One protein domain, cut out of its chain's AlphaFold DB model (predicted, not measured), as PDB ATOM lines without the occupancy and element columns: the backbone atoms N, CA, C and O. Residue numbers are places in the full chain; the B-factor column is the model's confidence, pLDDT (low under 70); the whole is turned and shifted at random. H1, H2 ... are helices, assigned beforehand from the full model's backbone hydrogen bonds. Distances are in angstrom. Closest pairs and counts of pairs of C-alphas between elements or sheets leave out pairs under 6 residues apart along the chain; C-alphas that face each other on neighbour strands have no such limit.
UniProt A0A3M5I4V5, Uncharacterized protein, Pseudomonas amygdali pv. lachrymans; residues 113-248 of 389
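What this domain is: This is residues 113 to 248 of the 389 residues of an uncharacterized protein of Pseudomonas amygdali pv. lachrymans (UniProt A0A3M5I4V5). Layers of helices are stacked from H1 to H8, with the long helix H3 crossing the body, H1 and H2 packed on one side of it and H5 on another. Farther along, the hairpin of H7 and H8 caps the far end of the stack, with H6 on H8 and H5 on H7, while little H4 lies nearest the middle. The printed part has 136 residues with eight named helices, H1 to H8 in chain order, and no named strand: all helix. It is compact and rounded, with a radius of gyration of the C-alphas of 14.2 A and spans of 42 by 35 by 28 A.

Where its parts are: Find C-alpha 140 at (-187.908, 53.112, 51.677); from there H3 runs 29.0 A to residue 159. Before it look for H1, residues 113 to 122, and H2, residues 127 to 136. After it come H4, 170 to 175, H5, 189 to 197, H6, 199 to 209, and H7, 220 to 230. H8, residues 234 to 248, runs 20.8 A and ends at C-alpha 248, (-187.183, 25.043, 56.915).

How they stand to each other: Start at the hub, H3, which touches three other helices, H1, H2 and H5; over the whole domain the helix packing is part aligned, part crossed, with 5 of 8 touching pairs at a shallow tilt. H1 touches it at a steep tilt of 51 degrees, closest at C-alphas 116 and 149, 6.1 A. H2 and H3 form a helical hairpin, touching through residues 140 to 147 of H3 alone, closest at C-alphas 134 and 143, 5.2 A. H5 touches residues 140 to 148 of H3 alone, closest at C-alphas 144 and 191, 4.9 A. Look next at H4 and H6, which touch about perpendicular at 82 degrees, closest at C-alphas 171 and 205, 7.1 A. H6 touches H8 at a shallow tilt of 20 degrees, closest at C-alphas 199 and 236, 6.0 A. H7 and H8 form a helical hairpin, closest at C-alphas 230 and 237, 5.3 A. H1 and H8 are apart. In each of the eight helices every O i to N i+4 pair is within hydrogen-bond range.

The domain as a whole: The farthest C-alphas, of Gly 161 and Thr 182, are 42.9 A apart. The printed part has no cut, and the link from H4 to H5 is long. Look for pLDDT under 70 in 45 residues, among them 121 to 139 and 175 to 186.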
ATOM      1  N   LYS A 113    -185.144  61.968  62.942       68.38
ATOM      2  CA  LYS A 113    -185.422  62.218  64.359       68.38
ATOM      3  C   LYS A 113    -186.899  62.066  64.680       68.38
ATOM      4  O   LYS A 113    -187.237  61.443  65.688       68.38
ATOM      5  N   LEU A 114    -187.771  62.571  63.804       68.75
ATOM      6  CA  LEU A 114    -189.214  62.377  63.936       68.75
ATOM      7  C   LEU A 114    -189.550  60.890  63.933       68.75
ATOM      8  O   LEU A 114    -190.182  60.412  64.871       68.75
ATOM      9  N   ILE A 115    -189.079  60.143  62.929       70.38
ATOM     10  CA  ILE A 115    -189.376  58.707  62.807       70.38
ATOM     11  C   ILE A 115    -188.893  57.931  64.033       70.38
ATOM     12  O   ILE A 115    -189.645  57.124  64.578       70.38
ATOM     13  N   LYS A 116    -187.671  58.193  64.511       74.06
ATOM     14  CA  LYS A 116    -187.152  57.535  65.717       74.06
ATOM     15  C   LYS A 116    -188.001  57.840  66.950       74.06
ATOM     16  O   LYS A 116    -188.314  56.926  67.712       74.06
ATOM     17  N   SER A 117    -188.404  59.098  67.145       68.06
ATOM     18  CA  SER A 117    -189.292  59.485  68.251       68.06
ATOM     19  C   SER A 117    -190.648  58.764  68.172       68.06
ATOM     20  O   SER A 117    -191.102  58.188  69.163       68.06
ATOM     21  N   PHE A 118    -191.246  58.687  66.979       68.75
ATOM     22  CA  PHE A 118    -192.496  57.960  66.751       68.75
ATOM     23  C   PHE A 118    -192.408  56.480  67.099       68.75
ATOM     24  O   PHE A 118    -193.292  55.951  67.772       68.75
ATOM     25  N   VAL A 119    -191.360  55.807  66.628       70.75
ATOM     26  CA  VAL A 119    -191.150  54.378  66.879       70.75
ATOM     27  C   VAL A 119    -191.005  54.105  68.374       70.75
ATOM     28  O   VAL A 119    -191.617  53.170  68.887       70.75
ATOM     29  N   ARG A 120    -190.281  54.968  69.098       71.75
ATOM     30  CA  ARG A 120    -190.150  54.875  70.560       71.75
ATOM     31  C   ARG A 120    -191.497  55.013  71.268       71.75
ATOM     32  O   ARG A 120    -191.788  54.205  72.146       71.75
ATOM     33  N   LEU A 121    -192.334  55.978  70.873       66.44
ATOM     34  CA  LEU A 121    -193.646  56.197  71.499       66.44
ATOM     35  C   LEU A 121    -194.654  55.080  71.168       66.44
ATOM     36  O   LEU A 121    -195.358  54.594  72.051       66.44
ATOM     37  N   ASN A 122    -194.713  54.657  69.904       59.69
ATOM     38  CA  ASN A 122    -195.705  53.692  69.414       59.69
ATOM     39  C   ASN A 122    -195.316  52.226  69.626       59.69
ATOM     40  O   ASN A 122    -196.108  51.344  69.293       59.69
ATOM     41  N   SER A 123    -194.165  51.958  70.250       57.34
ATOM     42  CA  SER A 123    -193.695  50.624  70.659       57.34
ATOM     43  C   SER A 123    -194.644  49.862  71.603       57.34
ATOM     44  O   SER A 123    -194.298  48.771  72.039       57.34
ATOM     45  N   THR A 124    -195.817  50.421  71.933       53.59
ATOM     46  CA  THR A 124    -196.770  49.883  72.910       53.59
ATOM     47  C   THR A 124    -198.185  49.607  72.386       53.59
ATOM     48  O   THR A 124    -198.825  48.732  72.958       53.59
ATOM     49  N   ASN A 125    -198.689  50.281  71.332       51.94
ATOM     50  CA  ASN A 125    -200.120  50.194  70.955       51.94
ATOM     51  C   ASN A 125    -200.426  49.985  69.453       51.94
ATOM     52  O   ASN A 125    -201.345  49.229  69.149       51.94
ATOM     53  N   ASP A 126    -199.692  50.592  68.506       56.31
ATOM     54  CA  ASP A 126    -199.946  50.403  67.057       56.31
ATOM     55  C   ASP A 126    -198.674  50.497  66.195       56.31
ATOM     56  O   ASP A 126    -198.539  51.286  65.259       56.31
ATOM     57  N   TYR A 127    -197.684  49.681  66.545       57.97
ATOM     58  CA  TYR A 127    -196.421  49.614  65.816       57.97
ATOM     59  C   TYR A 127    -196.596  49.027  64.396       57.97
ATOM     60  O   TYR A 127    -195.949  49.452  63.437       57.97
ATOM     61  N   SER A 128    -197.541  48.098  64.243       56.16
ATOM     62  CA  SER A 128    -197.933  47.493  62.968       56.16
ATOM     63  C   SER A 128    -198.504  48.472  61.946       56.16
ATOM     64  O   SER A 128    -198.141  48.392  60.773       56.16
ATOM     65  N   GLY A 129    -199.386  49.389  62.365       57.91
ATOM     66  CA  GLY A 129    -199.940  50.416  61.487       57.91
ATOM     67  C   GLY A 129    -198.848  51.344  60.964       57.91
ATOM     68  O   GLY A 129    -198.823  51.656  59.778       57.91
ATOM     69  N   LEU A 130    -197.877  51.681  61.818       62.88
ATOM     70  CA  LEU A 130    -196.767  52.576  61.496       62.88
ATOM     71  C   LEU A 130    -195.810  51.993  60.439       62.88
ATOM     72  O   LEU A 130    -195.539  52.641  59.428       62.88
ATOM     73  N   LEU A 131    -195.324  50.759  60.629       62.66
ATOM     74  CA  LEU A 131    -194.458  50.109  59.634       62.66
ATOM     75  C   LEU A 131    -195.201  49.782  58.339       62.66
ATOM     76  O   LEU A 131    -194.633  49.937  57.257       62.66
ATOM     77  N   ARG A 132    -196.471  49.374  58.427       59.00
ATOM     78  CA  ARG A 132    -197.302  49.131  57.247       59.00
ATOM     79  C   ARG A 132    -197.518  50.415  56.450       59.00
ATOM     80  O   ARG A 132    -197.424  50.388  55.228       59.00
ATOM     81  N   ASP A 133    -197.750  51.546  57.104       62.53
ATOM     82  CA  ASP A 133    -197.934  52.825  56.420       62.53
ATOM     83  C   ASP A 133    -196.641  53.305  55.752       62.53
ATOM     84  O   ASP A 133    -196.679  53.794  54.618       62.53
ATOM     85  N   TYR A 134    -195.482  53.080  56.384       65.06
ATOM     86  CA  TYR A 134    -194.184  53.334  55.754       65.06
ATOM     87  C   TYR A 134    -193.857  52.355  54.615       65.06
ATOM     88  O   TYR A 134    -193.231  52.768  53.641       65.06
ATOM     89  N   GLY A 135    -194.289  51.095  54.707       53.91
ATOM     90  CA  GLY A 135    -194.021  50.043  53.720       53.91
ATOM     91  C   GLY A 135    -194.947  50.062  52.497       53.91
ATOM     92  O   GLY A 135    -194.463  49.942  51.377       53.91
ATOM     93  N   ILE A 136    -196.258  50.257  52.697       53.12
ATOM     94  CA  ILE A 136    -197.290  50.253  51.638       53.12
ATOM     95  C   ILE A 136    -197.410  51.625  50.961       53.12
ATOM     96  O   ILE A 136    -197.630  51.719  49.754       53.12
ATOM     97  N   SER A 137    -197.306  52.710  51.738       51.94
ATOM     98  CA  SER A 137    -197.595  54.074  51.264       51.94
ATOM     99  C   SER A 137    -196.403  55.025  51.317       51.94
ATOM    100  O   SER A 137    -196.532  56.160  50.847       51.94
ATOM    101  N   GLY A 138    -195.290  54.600  51.916       57.59
ATOM    102  CA  GLY A 138    -194.217  55.478  52.363       57.59
ATOM    103  C   GLY A 138    -192.873  55.264  51.674       57.59
ATOM    104  O   GLY A 138    -192.731  54.573  50.667       57.59
ATOM    105  N   SER A 139    -191.869  55.947  52.217       68.38
ATOM    106  CA  SER A 139    -190.513  55.973  51.683       68.38
ATOM    107  C   SER A 139    -189.650  54.832  52.233       68.38
ATOM    108  O   SER A 139    -189.628  54.581  53.438       68.38
ATOM    109  N   ARG A 140    -188.857  54.201  51.355       74.06
ATOM    110  CA  ARG A 140    -187.908  53.112  51.677       74.06
ATOM    111  C   ARG A 140    -186.978  53.474  52.838       74.06
ATOM    112  O   ARG A 140    -186.779  52.675  53.747       74.06
ATOM    113  N   LYS A 141    -186.482  54.715  52.842       75.44
ATOM    114  CA  LYS A 141    -185.621  55.266  53.897       75.44
ATOM    115  C   LYS A 141    -186.352  55.417  55.238       75.44
ATOM    116  O   LYS A 141    -185.764  55.139  56.275       75.44
ATOM    117  N   ALA A 142    -187.630  55.808  55.233       73.38
ATOM    118  CA  ALA A 142    -188.433  55.922  56.454       73.38
ATOM    119  C   ALA A 142    -188.650  54.554  57.109       73.38
ATOM    120  O   ALA A 142    -188.448  54.400  58.312       73.38
ATOM    121  N   PHE A 143    -189.008  53.556  56.297       77.38
ATOM    122  CA  PHE A 143    -189.170  52.180  56.757       77.38
ATOM    123  C   PHE A 143    -187.852  51.613  57.307       77.38
ATOM    124  O   PHE A 143    -187.845  51.020  58.381       77.38
ATOM    125  N   ALA A 144    -186.734  51.859  56.618       79.75
ATOM    126  CA  ALA A 144    -185.398  51.495  57.078       79.75
ATOM    127  C   ALA A 144    -185.085  52.110  58.460       79.75
ATOM    128  O   ALA A 144    -184.846  51.380  59.417       79.75
ATOM    129  N   ILE A 145    -185.191  53.434  58.616       79.81
ATOM    130  CA  ILE A 145    -184.958  54.114  59.905       79.81
ATOM    131  C   ILE A 145    -185.835  53.523  61.017       79.81
ATOM    132  O   ILE A 145    -185.350  53.266  62.121       79.81
ATOM    133  N   ALA A 146    -187.118  53.289  60.727       78.50
ATOM    134  CA  ALA A 146    -188.043  52.731  61.699       78.50
ATOM    135  C   ALA A 146    -187.637  51.314  62.128       78.50
ATOM    136  O   ALA A 146    -187.614  51.017  63.323       78.50
ATOM    137  N   LEU A 147    -187.264  50.461  61.172       83.50
ATOM    138  CA  LEU A 147    -186.796  49.103  61.431       83.50
ATOM    139  C   LEU A 147    -185.512  49.097  62.278       83.50
ATOM    140  O   LEU A 147    -185.441  48.369  63.267       83.50
ATOM    141  N   GLU A 148    -184.526  49.937  61.946       85.94
ATOM    142  CA  GLU A 148    -183.280  50.037  62.719       85.94
ATOM    143  C   GLU A 148    -183.541  50.469  64.167       85.94
ATOM    144  O   GLU A 148    -183.005  49.873  65.104       85.94
ATOM    145  N   GLU A 149    -184.371  51.492  64.369       83.50
ATOM    146  CA  GLU A 149    -184.706  51.961  65.714       83.50
ATOM    147  C   GLU A 149    -185.437  50.884  66.525       83.50
ATOM    148  O   GLU A 149    -185.266  50.771  67.735       83.50
ATOM    149  N   SER A 150    -186.197  50.029  65.851       81.69
ATOM    150  CA  SER A 150    -186.955  48.964  66.501       81.69
ATOM    151  C   SER A 150    -186.079  47.799  66.942       81.69
ATOM    152  O   SER A 150    -186.298  47.261  68.026       81.69
ATOM    153  N   PHE A 151    -185.035  47.471  66.172       84.81
ATOM    154  CA  PHE A 151    -183.984  46.564  66.637       84.81
ATOM    155  C   PHE A 151    -183.298  47.097  67.900       84.81
ATOM    156  O   PHE A 151    -183.077  46.329  68.831       84.81
ATOM    157  N   LYS A 152    -183.014  48.408  67.975       84.81
ATOM    158  CA  LYS A 152    -182.407  49.026  69.172       84.81
ATOM    159  C   LYS A 152    -183.325  48.946  70.390       84.81
ATOM    160  O   LYS A 152    -182.857  48.666  71.489       84.81
ATOM    161  N   ILE A 153    -184.625  49.182  70.205       80.12
ATOM    162  CA  ILE A 153    -185.619  49.046  71.280       80.12
ATOM    163  C   ILE A 153    -185.688  47.594  71.761       80.12
ATOM    164  O   ILE A 153    -185.661  47.357  72.966       80.12
ATOM    165  N   HIS A 154    -185.746  46.624  70.841       81.31
ATOM    166  CA  HIS A 154    -185.758  45.198  71.184       81.31
ATOM    167  C   HIS A 154    -184.514  44.803  71.988       81.31
ATOM    168  O   HIS A 154    -184.643  44.238  73.072       81.31
ATOM    169  N   GLU A 155    -183.333  45.211  71.528       81.62
ATOM    170  CA  GLU A 155    -182.047  44.981  72.194       81.62
ATOM    171  C   GLU A 155    -181.999  45.596  73.603       81.62
ATOM    172  O   GLU A 155    -181.626  44.920  74.562       81.62
ATOM    173  N   ALA A 156    -182.444  46.846  73.765       80.25
ATOM    174  CA  ALA A 156    -182.494  47.511  75.068       80.25
ATOM    175  C   ALA A 156    -183.446  46.804  76.050       80.25
ATOM    176  O   ALA A 156    -183.139  46.669  77.234       80.25
ATOM    177  N   HIS A 157    -184.592  46.321  75.563       76.44
ATOM    178  CA  HIS A 157    -185.541  45.556  76.368       76.44
ATOM    179  C   HIS A 157    -184.969  44.199  76.797       76.44
ATOM    180  O   HIS A 157    -185.049  43.865  77.983       76.44
ATOM    181  N   GLN A 158    -184.324  43.471  75.877       75.31
ATOM    182  CA  GLN A 158    -183.643  42.212  76.185       75.31
ATOM    183  C   GLN A 158    -182.553  42.399  77.247       75.31
ATOM    184  O   GLN A 158    -182.505  41.640  78.213       75.31
ATOM    185  N   GLN A 159    -181.726  43.442  77.121       80.69
ATOM    186  CA  GLN A 159    -180.703  43.781  78.119       80.69
ATOM    187  C   GLN A 159    -181.309  44.131  79.486       80.69
ATOM    188  O   GLN A 159    -180.732  43.803  80.521       80.69
ATOM    189  N   ALA A 160    -182.485  44.760  79.502       78.25
ATOM    190  CA  ALA A 160    -183.222  45.077  80.721       78.25
ATOM    191  C   ALA A 160    -184.018  43.887  81.298       78.25
ATOM    192  O   ALA A 160    -184.693  44.051  82.315       78.25
ATOM    193  N   GLY A 161    -183.990  42.706  80.664       74.19
ATOM    194  CA  GLY A 161    -184.761  41.534  81.094       74.19
ATOM    195  C   GLY A 161    -186.277  41.711  80.961       74.19
ATOM    196  O   GLY A 161    -187.048  41.064  81.669       74.19
ATOM    197  N   THR A 162    -186.719  42.610  80.081       73.38
ATOM    198  CA  THR A 162    -188.138  42.888  79.827       73.38
ATOM    199  C   THR A 162    -188.477  42.572  78.377       73.38
ATOM    200  O   THR A 162    -187.633  42.714  77.500       73.38
ATOM    201  N   ASN A 163    -189.715  42.168  78.095       64.31
ATOM    202  CA  ASN A 163    -190.131  41.945  76.712       64.31
ATOM    203  C   ASN A 163    -190.571  43.271  76.075       64.31
ATOM    204  O   ASN A 163    -191.351  44.011  76.693       64.31
ATOM    205  N   PRO A 164    -190.115  43.582  74.852       64.06
ATOM    206  CA  PRO A 164    -190.598  44.752  74.138       64.06
ATOM    207  C   PRO A 164    -192.084  44.577  73.802       64.06
ATOM    208  O   PRO A 164    -192.527  43.503  73.404       64.06
ATOM    209  N   LYS A 165    -192.873  45.645  73.954       60.19
ATOM    210  CA  LYS A 165    -194.338  45.620  73.777       60.19
ATOM    211  C   LYS A 165    -194.779  45.781  72.316       60.19
ATOM    212  O   LYS A 165    -195.806  46.400  72.042       60.19
ATOM    213  N   PHE A 166    -194.031  45.221  71.364       64.81
ATOM    214  CA  PHE A 166    -194.476  45.237  69.973       64.81
ATOM    215  C   PHE A 166    -195.751  44.397  69.827       64.81
ATOM    216  O   PHE A 166    -195.813  43.247  70.256       64.81
ATOM    217  N   ASN A 167    -196.778  44.968  69.201       53.81
ATOM    218  CA  ASN A 167    -198.049  44.285  68.948       53.81
ATOM    219  C   ASN A 167    -197.954  43.224  67.826       53.81
ATOM    220  O   ASN A 167    -198.843  42.383  67.690       53.81
ATOM    221  N   ILE A 168    -196.871  43.241  67.038       60.81
ATOM    222  CA  ILE A 168    -196.510  42.252  66.012       60.81
ATOM    223  C   ILE A 168    -195.008  41.947  66.125       60.81
ATOM    224  O   ILE A 168    -194.217  42.834  66.438       60.81
ATOM    225  N   SER A 169    -194.607  40.701  65.844       70.94
ATOM    226  CA  SER A 169    -193.191  40.315  65.741       70.94
ATOM    227  C   SER A 169    -192.465  41.169  64.693       70.94
ATOM    228  O   SER A 169    -192.963  41.343  63.581       70.94
ATOM    229  N   LEU A 170    -191.261  41.657  65.019       75.88
ATOM    230  CA  LEU A 170    -190.431  42.436  64.091       75.88
ATOM    231  C   LEU A 170    -190.175  41.692  62.771       75.88
ATOM    232  O   LEU A 170    -190.139  42.319  61.716       75.88
ATOM    233  N   LEU A 171    -190.083  40.357  62.808       75.81
ATOM    234  CA  LEU A 171    -189.918  39.530  61.610       75.81
ATOM    235  C   LEU A 171    -191.133  39.617  60.681       75.81
ATOM    236  O   LEU A 171    -190.976  39.878  59.495       75.81
ATOM    237  N   SER A 172    -192.346  39.523  61.226       70.56
ATOM    238  CA  SER A 172    -193.577  39.715  60.445       70.56
ATOM    239  C   SER A 172    -193.741  41.156  59.950       70.56
ATOM    240  O   SER A 172    -194.421  41.407  58.958       70.56
ATOM    241  N   ALA A 173    -193.108  42.126  60.610       70.69
ATOM    242  CA  ALA A 173    -193.124  43.513  60.167       70.69
ATOM    243  C   ALA A 173    -192.166  43.774  58.987       70.69
ATOM    244  O   ALA A 173    -192.481  44.584  58.117       70.69
ATOM    245  N   ILE A 174    -191.049  43.038  58.901       75.06
ATOM    246  CA  ILE A 174    -190.195  43.000  57.700       75.06
ATOM    247  C   ILE A 174    -191.000  42.466  56.506       75.06
ATOM    248  O   ILE A 174    -190.905  43.007  55.405       75.06
ATOM    249  N   GLU A 175    -191.851  41.460  56.727       65.12
ATOM    250  CA  GLU A 175    -192.737  40.910  55.692       65.12
ATOM    251  C   GLU A 175    -193.863  41.863  55.272       65.12
ATOM    252  O   GLU A 175    -194.354  41.770  54.147       65.12
ATOM    253  N   ALA A 176    -194.269  42.786  56.150       60.44
ATOM    254  CA  ALA A 176    -195.292  43.787  55.855       60.44
ATOM    255  C   ALA A 176    -194.828  44.846  54.837       60.44
ATOM    256  O   ALA A 176    -195.641  45.661  54.390       60.44
ATOM    257  N   TYR A 177    -193.548  44.837  54.441       65.44
ATOM    258  CA  TYR A 177    -193.078  45.602  53.294       65.44
ATOM    259  C   TYR A 177    -193.681  45.034  51.999       65.44
ATOM    260  O   TYR A 177    -193.124  44.144  51.356       65.44
ATOM    261  N   ALA A 178    -194.836  45.565  51.609       60.31
ATOM    262  CA  ALA A 178    -195.444  45.315  50.313       60.31
ATOM    263  C   ALA A 178    -195.123  46.502  49.393       60.31
ATOM    264  O   ALA A 178    -195.737  47.562  49.548       60.31
ATOM    265  N   PRO A 179    -194.167  46.372  48.452       58.62
ATOM    266  CA  PRO A 179    -193.962  47.426  47.473       58.62
ATOM    267  C   PRO A 179    -195.218  47.576  46.599       58.62
ATOM    268  O   PRO A 179    -196.123  46.738  46.628       58.62
ATOM    269  N   ALA A 180    -195.281  48.645  45.796       56.56
ATOM    270  CA  ALA A 180    -196.359  48.812  44.820       56.56
ATOM    271  C   ALA A 180    -196.548  47.513  44.001       56.56
ATOM    272  O   ALA A 180    -195.542  46.879  43.678       56.56
ATOM    273  N   PRO A 181    -197.784  47.129  43.619       49.34
ATOM    274  CA  PRO A 181    -198.087  45.831  42.994       49.34
ATOM    275  C   PRO A 181    -197.255  45.485  41.749       49.34
ATOM    276  O   PRO A 181    -197.190  44.333  41.337       49.34
ATOM    277  N   THR A 182    -196.639  46.491  41.129       44.81
ATOM    278  CA  THR A 182    -195.798  46.387  39.935       44.81
ATOM    279  C   THR A 182    -194.324  46.097  40.225       44.81
ATOM    280  O   THR A 182    -193.585  45.760  39.301       44.81
ATOM    281  N   ALA A 183    -193.858  46.230  41.468       50.19
ATOM    282  CA  ALA A 183    -192.484  45.906  41.825       50.19
ATOM    283  C   ALA A 183    -192.390  44.425  42.211       50.19
ATOM    284  O   ALA A 183    -193.160  43.939  43.039       50.19
ATOM    285  N   LYS A 184    -191.412  43.711  41.642       47.78
ATOM    286  CA  LYS A 184    -191.048  42.364  42.101       47.78
ATOM    287  C   LYS A 184    -190.819  42.434  43.614       47.78
ATOM    288  O   LYS A 184    -190.100  43.325  44.057       47.78
ATOM    289  N   ALA A 185    -191.450  41.545  44.381       52.38
ATOM    290  CA  ALA A 185    -191.358  41.520  45.839       52.38
ATOM    291  C   ALA A 185    -189.894  41.350  46.280       52.38
ATOM    292  O   ALA A 185    -189.380  40.239  46.384       52.38
ATOM    293  N   CYS A 186    -189.199  42.464  46.485       63.75
ATOM    294  CA  CYS A 186    -187.878  42.521  47.080       63.75
ATOM    295  C   CYS A 186    -187.852  43.654  48.102       63.75
ATOM    296  O   CYS A 186    -188.493  44.696  47.929       63.75
ATOM    297  N   LEU A 187    -187.122  43.428  49.192       73.38
ATOM    298  CA  LEU A 187    -186.836  44.489  50.142       73.38
ATOM    299  C   LEU A 187    -185.892  45.507  49.479       73.38
ATOM    300  O   LEU A 187    -184.999  45.112  48.724       73.38
ATOM    301  N   PRO A 188    -186.065  46.809  49.744       76.75
ATOM    302  CA  PRO A 188    -185.211  47.843  49.190       76.75
ATOM    303  C   PRO A 188    -183.816  47.794  49.830       76.75
ATOM    304  O   PRO A 188    -183.640  47.282  50.938       76.75
ATOM    305  N   GLU A 189    -182.830  48.362  49.135       78.38
ATOM    306  CA  GLU A 189    -181.414  48.386  49.532       78.38
ATOM    307  C   GLU A 189    -181.200  48.860  50.974       78.38
ATOM    308  O   GLU A 189    -180.435  48.267  51.734       78.38
ATOM    309  N   GLU A 190    -181.909  49.918  51.368       81.56
ATOM    310  CA  GLU A 190    -181.794  50.528  52.689       81.56
ATOM    311  C   GLU A 190    -182.221  49.563  53.801       81.56
ATOM    312  O   GLU A 190    -181.628  49.547  54.878       81.56
ATOM    313  N   VAL A 191    -183.216  48.718  53.524       81.88
ATOM    314  CA  VAL A 191    -183.709  47.708  54.467       81.88
ATOM    315  C   VAL A 191    -182.751  46.532  54.532       81.88
ATOM    316  O   VAL A 191    -182.372  46.120  55.625       81.88
ATOM    317  N   LEU A 192    -182.297  46.034  53.379       81.69
ATOM    318  CA  LEU A 192    -181.313  44.948  53.320       81.69
ATOM    319  C   LEU A 192    -180.010  45.323  54.041       81.69
ATOM    320  O   LEU A 192    -179.453  44.501  54.762       81.69
ATOM    321  N   THR A 193    -179.571  46.579  53.918       85.44
ATOM    322  CA  THR A 193    -178.389  47.108  54.620       85.44
ATOM    323  C   THR A 193    -178.554  47.060  56.141       85.44
ATOM    324  O   THR A 193    -177.603  46.754  56.858       85.44
ATOM    325  N   ILE A 194    -179.749  47.347  56.665       85.12
ATOM    326  CA  ILE A 194    -180.009  47.268  58.111       85.12
ATOM    327  C   ILE A 194    -180.005  45.822  58.583       85.12
ATOM    328  O   ILE A 194    -179.382  45.525  59.600       85.12
ATOM    329  N   LEU A 195    -180.668  44.932  57.842       84.69
ATOM    330  CA  LEU A 195    -180.710  43.505  58.159       84.69
ATOM    331  C   LEU A 195    -179.295  42.910  58.201       84.69
ATOM    332  O   LEU A 195    -178.960  42.201  59.144       84.69
ATOM    333  N   GLN A 196    -178.441  43.286  57.245       83.69
ATOM    334  CA  GLN A 196    -177.037  42.874  57.204       83.69
ATOM    335  C   GLN A 196    -176.221  43.368  58.410       83.69
ATOM    336  O   GLN A 196    -175.296  42.700  58.849       83.69
ATOM    337  N   ARG A 197    -176.552  44.528  58.986       85.44
ATOM    338  CA  ARG A 197    -175.860  45.062  60.175       85.44
ATOM    339  C   ARG A 197    -176.341  44.449  61.491       85.44
ATOM    340  O   ARG A 197    -175.767  44.751  62.536       85.44
ATOM    341  N   ARG A 198    -177.427  43.670  61.472       85.69
ATOM    342  CA  ARG A 198    -178.117  43.169  62.673       85.69
ATOM    343  C   ARG A 198    -178.386  41.648  62.648       85.69
ATOM    344  O   ARG A 198    -179.481  41.235  63.037       85.69
ATOM    345  N   PRO A 199    -177.436  40.786  62.227       82.56
ATOM    346  CA  PRO A 199    -177.698  39.350  62.106       82.56
ATOM    347  C   PRO A 199    -178.025  38.677  63.438       82.56
ATOM    348  O   PRO A 199    -178.962  37.889  63.515       82.56
ATOM    349  N   LEU A 200    -177.308  39.017  64.511       82.81
ATOM    350  CA  LEU A 200    -177.551  38.429  65.831       82.81
ATOM    351  C   LEU A 200    -178.945  38.775  66.363       82.81
ATOM    352  O   LEU A 200    -179.615  37.923  66.939       82.81
ATOM    353  N   GLN A 201    -179.410  40.004  66.129       84.25
ATOM    354  CA  GLN A 201    -180.760  40.414  66.507       84.25
ATOM    355  C   GLN A 201    -181.819  39.693  65.657       84.25
ATOM    356  O   GLN A 201    -182.859  39.301  66.186       84.25
ATOM    357  N   LEU A 202    -181.554  39.458  64.365       81.69
ATOM    358  CA  LEU A 202    -182.420  38.635  63.513       81.69
ATOM    359  C   LEU A 202    -182.526  37.195  64.021       81.69
ATOM    360  O   LEU A 202    -183.634  36.669  64.128       81.69
ATOM    361  N   LEU A 203    -181.400  36.582  64.390       81.94
ATOM    362  CA  LEU A 203    -181.383  35.244  64.974       81.94
ATOM    363  C   LEU A 203    -182.130  35.206  66.308       81.94
ATOM    364  O   LEU A 203    -182.954  34.321  66.518       81.94
ATOM    365  N   ALA A 204    -181.899  36.181  67.190       80.69
ATOM    366  CA  ALA A 204    -182.574  36.263  68.482       80.69
ATOM    367  C   ALA A 204    -184.101  36.345  68.324       80.69
ATOM    368  O   ALA A 204    -184.829  35.600  68.980       80.69
ATOM    369  N   LEU A 205    -184.586  37.182  67.402       80.56
ATOM    370  CA  LEU A 205    -186.011  37.268  67.072       80.56
ATOM    371  C   LEU A 205    -186.560  35.960  66.501       80.56
ATOM    372  O   LEU A 205    -187.702  35.591  66.788       80.56
ATOM    373  N   HIS A 206    -185.772  35.261  65.685       79.25
ATOM    374  CA  HIS A 206    -186.181  33.984  65.118       79.25
ATOM    375  C   HIS A 206    -186.296  32.911  66.204       79.25
ATOM    376  O   HIS A 206    -187.298  32.202  66.271       79.25
ATOM    377  N   LEU A 207    -185.315  32.838  67.106       77.00
ATOM    378  CA  LEU A 207    -185.314  31.918  68.242       77.00
ATOM    379  C   LEU A 207    -186.464  32.204  69.218       77.00
ATOM    380  O   LEU A 207    -187.098  31.260  69.687       77.00
ATOM    381  N   GLU A 208    -186.787  33.477  69.465       78.69
ATOM    382  CA  GLU A 208    -187.943  33.896  70.273       78.69
ATOM    383  C   GLU A 208    -189.266  33.391  69.672       78.69
ATOM    384  O   GLU A 208    -190.144  32.900  70.382       78.69
ATOM    385  N   ASN A 209    -189.394  33.453  68.345       75.50
ATOM    386  CA  ASN A 209    -190.612  33.073  67.635       75.50
ATOM    387  C   ASN A 209    -190.574  31.643  67.075       75.50
ATOM    388  O   ASN A 209    -191.507  31.238  66.389       75.50
ATOM    389  N   ARG A 210    -189.550  30.834  67.381       70.12
ATOM    390  CA  ARG A 210    -189.315  29.546  66.700       70.12
ATOM    391  C   ARG A 210    -190.453  28.534  66.842       70.12
ATOM    392  O   ARG A 210    -190.557  27.628  66.023       70.12
ATOM    393  N   HIS A 211    -191.273  28.668  67.881       71.69
ATOM    394  CA  HIS A 211    -192.426  27.805  68.140       71.69
ATOM    395  C   HIS A 211    -193.724  28.329  67.500       71.69
ATOM    396  O   HIS A 211    -194.724  27.615  67.467       71.69
ATOM    397  N   GLN A 212    -193.729  29.566  66.995       70.44
ATOM    398  CA  GLN A 212    -194.878  30.168  66.328       70.44
ATOM    399  C   GLN A 212    -194.864  29.762  64.849       70.44
ATOM    400  O   GLN A 212    -193.898  30.009  64.137       70.44
ATOM    401  N   ARG A 213    -195.933  29.104  64.381       60.38
ATOM    402  CA  ARG A 213    -196.003  28.575  63.004       60.38
ATOM    403  C   ARG A 213    -196.236  29.652  61.942       60.38
ATOM    404  O   ARG A 213    -195.662  29.578  60.872       60.38
ATOM    405  N   GLN A 214    -197.061  30.655  62.249       58.62
ATOM    406  CA  GLN A 214    -197.486  31.694  61.294       58.62
ATOM    407  C   GLN A 214    -196.719  33.020  61.436       58.62
ATOM    408  O   GLN A 214    -197.046  34.001  60.773       58.62
ATOM    409  N   LYS A 215    -195.753  33.100  62.358       58.78
ATOM    410  CA  LYS A 215    -195.029  34.334  62.690       58.78
ATOM    411  C   LYS A 215    -193.567  34.006  62.950       58.78
ATOM    412  O   LYS A 215    -193.271  32.973  63.537       58.78
ATOM    413  N   GLY A 216    -192.666  34.913  62.580       63.00
ATOM    414  CA  GLY A 216    -191.265  34.801  62.986       63.00
ATOM    415  C   GLY A 216    -190.337  34.084  62.012       63.00
ATOM    416  O   GLY A 216    -189.305  33.582  62.444       63.00
ATOM    417  N   VAL A 217    -190.668  34.032  60.724       72.88
ATOM    418  CA  VAL A 217    -189.825  33.427  59.687       72.88
ATOM    419  C   VAL A 217    -189.483  34.480  58.640       72.88
ATOM    420  O   VAL A 217    -190.294  35.356  58.359       72.88
ATOM    421  N   LEU A 218    -188.271  34.425  58.090       75.75
ATOM    422  CA  LEU A 218    -187.925  35.210  56.909       75.75
ATOM    423  C   LEU A 218    -188.282  34.401  55.662       75.75
ATOM    424  O   LEU A 218    -187.863  33.254  55.527       75.75
ATOM    425  N   LYS A 219    -189.020  35.008  54.730       78.12
ATOM    426  CA  LYS A 219    -189.311  34.396  53.425       78.12
ATOM    427  C   LYS A 219    -188.025  34.066  52.669       78.12
ATOM    428  O   LYS A 219    -187.063  34.836  52.729       78.12
ATOM    429  N   LEU A 220    -188.053  33.007  51.855       77.00
ATOM    430  CA  LEU A 220    -186.910  32.580  51.032       77.00
ATOM    431  C   LEU A 220    -186.308  33.714  50.211       77.00
ATOM    432  O   LEU A 220    -185.098  33.875  50.181       77.00
ATOM    433  N   ALA A 221    -187.149  34.536  49.577       76.75
ATOM    434  CA  ALA A 221    -186.676  35.638  48.742       76.75
ATOM    435  C   ALA A 221    -185.833  36.658  49.527       76.75
ATOM    436  O   ALA A 221    -184.927  37.269  48.966       76.75
ATOM    437  N   VAL A 222    -186.123  36.845  50.819       79.06
ATOM    438  CA  VAL A 222    -185.334  37.710  51.703       79.06
ATOM    439  C   VAL A 222    -184.051  36.999  52.121       79.06
ATOM    440  O   VAL A 222    -182.987  37.607  52.034       79.06
ATOM    441  N   LEU A 223    -184.137  35.724  52.513       81.88
ATOM    442  CA  LEU A 223    -182.970  34.908  52.865       81.88
ATOM    443  C   LEU A 223    -181.955  34.849  51.716       81.88
ATOM    444  O   LEU A 223    -180.795  35.183  51.927       81.88
ATOM    445  N   ASP A 224    -182.397  34.567  50.491       81.69
ATOM    446  CA  ASP A 224    -181.569  34.562  49.278       81.69
ATOM    447  C   ASP A 224    -180.816  35.877  49.060       81.69
ATOM    448  O   ASP A 224    -179.641  35.897  48.687       81.69
ATOM    449  N   LEU A 225    -181.502  37.007  49.250       81.69
ATOM    450  CA  LEU A 225    -180.896  38.328  49.088       81.69
ATOM    451  C   LEU A 225    -179.863  38.609  50.179       81.69
ATOM    452  O   LEU A 225    -178.857  39.261  49.898       81.69
ATOM    453  N   LEU A 226    -180.102  38.131  51.400       83.44
ATOM    454  CA  LEU A 226    -179.161  38.264  52.506       83.44
ATOM    455  C   LEU A 226    -177.943  37.353  52.314       83.44
ATOM    456  O   LEU A 226    -176.829  37.843  52.465       83.44
ATOM    457  N   PHE A 227    -178.116  36.100  51.880       83.69
ATOM    458  CA  PHE A 227    -177.008  35.188  51.569       83.69
ATOM    459  C   PHE A 227    -176.079  35.756  50.495       83.69
ATOM    460  O   PHE A 227    -174.865  35.803  50.679       83.69
ATOM    461  N   LYS A 228    -176.640  36.303  49.409       82.81
ATOM    462  CA  LYS A 228    -175.848  36.952  48.346       82.81
ATOM    463  C   LYS A 228    -175.005  38.126  48.849       82.81
ATOM    464  O   LYS A 228    -173.965  38.418  48.270       82.81
ATOM    465  N   ARG A 229    -175.452  38.811  49.905       80.75
ATOM    466  CA  ARG A 229    -174.728  39.927  50.538       80.75
ATOM    467  C   ARG A 229    -173.752  39.474  51.614       80.75
ATOM    468  O   ARG A 229    -172.779  40.176  51.872       80.75
ATOM    469  N   ALA A 230    -174.032  38.336  52.236       81.75
ATOM    470  CA  ALA A 230    -173.217  37.728  53.273       81.75
ATOM    471  C   ALA A 230    -172.023  36.948  52.709       81.75
ATOM    472  O   ALA A 230    -171.165  36.563  53.482       81.75
ATOM    473  N   ALA A 231    -171.911  36.771  51.387       74.44
ATOM    474  CA  ALA A 231    -170.881  35.940  50.749       74.44
ATOM    475  C   ALA A 231    -169.418  36.256  51.149       74.44
ATOM    476  O   ALA A 231    -168.547  35.417  50.950       74.44
ATOM    477  N   ALA A 232    -169.139  37.448  51.692       76.88
ATOM    478  CA  ALA A 232    -167.822  37.845  52.208       76.88
ATOM    479  C   ALA A 232    -167.767  38.012  53.745       76.88
ATOM    480  O   ALA A 232    -166.735  38.414  54.277       76.88
ATOM    481  N   ASP A 233    -168.866  37.750  54.451       84.50
ATOM    482  CA  ASP A 233    -169.025  37.866  55.902       84.50
ATOM    483  C   ASP A 233    -169.428  36.497  56.473       84.50
ATOM    484  O   ASP A 233    -170.592  36.086  56.413       84.50
ATOM    485  N   GLU A 234    -168.438  35.776  57.003       83.06
ATOM    486  CA  GLU A 234    -168.610  34.429  57.564       83.06
ATOM    487  C   GLU A 234    -169.622  34.418  58.716       83.06
ATOM    488  O   GLU A 234    -170.502  33.563  58.758       83.06
ATOM    489  N   VAL A 235    -169.582  35.422  59.598       83.88
ATOM    490  CA  VAL A 235    -170.479  35.505  60.761       83.88
ATOM    491  C   VAL A 235    -171.924  35.711  60.315       83.88
ATOM    492  O   VAL A 235    -172.839  35.060  60.822       83.88
ATOM    493  N   MET A 236    -172.148  36.614  59.358       83.88
ATOM    494  CA  MET A 236    -173.467  36.819  58.765       83.88
ATOM    495  C   MET A 236    -173.957  35.542  58.074       83.88
ATOM    496  O   MET A 236    -175.124  35.180  58.224       83.88
ATOM    497  N   THR A 237    -173.078  34.862  57.337       85.38
ATOM    498  CA  THR A 237    -173.406  33.624  56.624       85.38
ATOM    499  C   THR A 237    -173.836  32.533  57.599       85.38
ATOM    500  O   THR A 237    -174.938  32.011  57.451       85.38
ATOM    501  N   ASP A 238    -173.056  32.267  58.647       85.31
ATOM    502  CA  ASP A 238    -173.371  31.264  59.672       85.31
ATOM    503  C   ASP A 238    -174.727  31.524  60.335       85.31
ATOM    504  O   ASP A 238    -175.542  30.616  60.522       85.31
ATOM    505  N   ILE A 239    -175.012  32.788  60.647       86.69
ATOM    506  CA  ILE A 239    -176.283  33.179  61.253       86.69
ATOM    507  C   ILE A 239    -177.452  32.975  60.281       86.69
ATOM    508  O   ILE A 239    -178.511  32.491  60.684       86.69
ATOM    509  N   LEU A 240    -177.288  33.327  59.005       85.81
ATOM    510  CA  LEU A 240    -178.323  33.118  57.993       85.81
ATOM    511  C   LEU A 240    -178.571  31.631  57.725       85.81
ATOM    512  O   LEU A 240    -179.728  31.246  57.562       85.81
ATOM    513  N   LEU A 241    -177.523  30.800  57.735       86.31
ATOM    514  CA  LEU A 241    -177.633  29.340  57.651       86.31
ATOM    515  C   LEU A 241    -178.474  28.793  58.802       86.31
ATOM    516  O   LEU A 241    -179.377  27.985  58.583       86.31
ATOM    517  N   GLU A 242    -178.223  29.269  60.020       85.75
ATOM    518  CA  GLU A 242    -178.992  28.875  61.196       85.75
ATOM    519  C   GLU A 242    -180.464  29.302  61.069       85.75
ATOM    520  O   GLU A 242    -181.371  28.487  61.255       85.75
ATOM    521  N   ILE A 243    -180.732  30.549  60.660       84.25
ATOM    522  CA  ILE A 243    -182.102  31.038  60.431       84.25
ATOM    523  C   ILE A 243    -182.811  30.200  59.360       84.25
ATOM    524  O   ILE A 243    -183.969  29.824  59.557       84.25
ATOM    525  N   ALA A 244    -182.144  29.885  58.247       83.81
ATOM    526  CA  ALA A 244    -182.711  29.078  57.171       83.81
ATOM    527  C   ALA A 244    -183.091  27.673  57.664       83.81
ATOM    528  O   ALA A 244    -184.219  27.231  57.440       83.81
ATOM    529  N   LYS A 245    -182.214  27.015  58.435       79.94
ATOM    530  CA  LYS A 245    -182.486  25.702  59.044       79.94
ATOM    531  C   LYS A 245    -183.704  25.729  59.970       79.94
ATOM    532  O   LYS A 245    -184.576  24.871  59.862       79.94
ATOM    533  N   HIS A 246    -183.823  26.735  60.839       78.38
ATOM    534  CA  HIS A 246    -184.978  26.865  61.745       78.38
ATOM    535  C   HIS A 246    -186.274  27.303  61.045       78.38
ATOM    536  O   HIS A 246    -187.372  27.137  61.595       78.38
ATOM    537  N   SER A 247    -186.152  27.864  59.842       77.75
ATOM    538  CA  SER A 247    -187.262  28.280  58.982       77.75
ATOM    539  C   SER A 247    -187.753  27.167  58.063       77.75
ATOM    540  O   SER A 247    -188.866  27.283  57.553       77.75
ATOM    541  N   ALA A 248    -186.957  26.101  57.890       81.00
ATOM    542  CA  ALA A 248    -187.183  25.043  56.915       81.00
ATOM    543  C   ALA A 248    -188.632  24.573  56.893       81.00
ATOM    544  O   ALA A 248    -189.269  24.716  55.877       81.00
TER     545      ALA A 248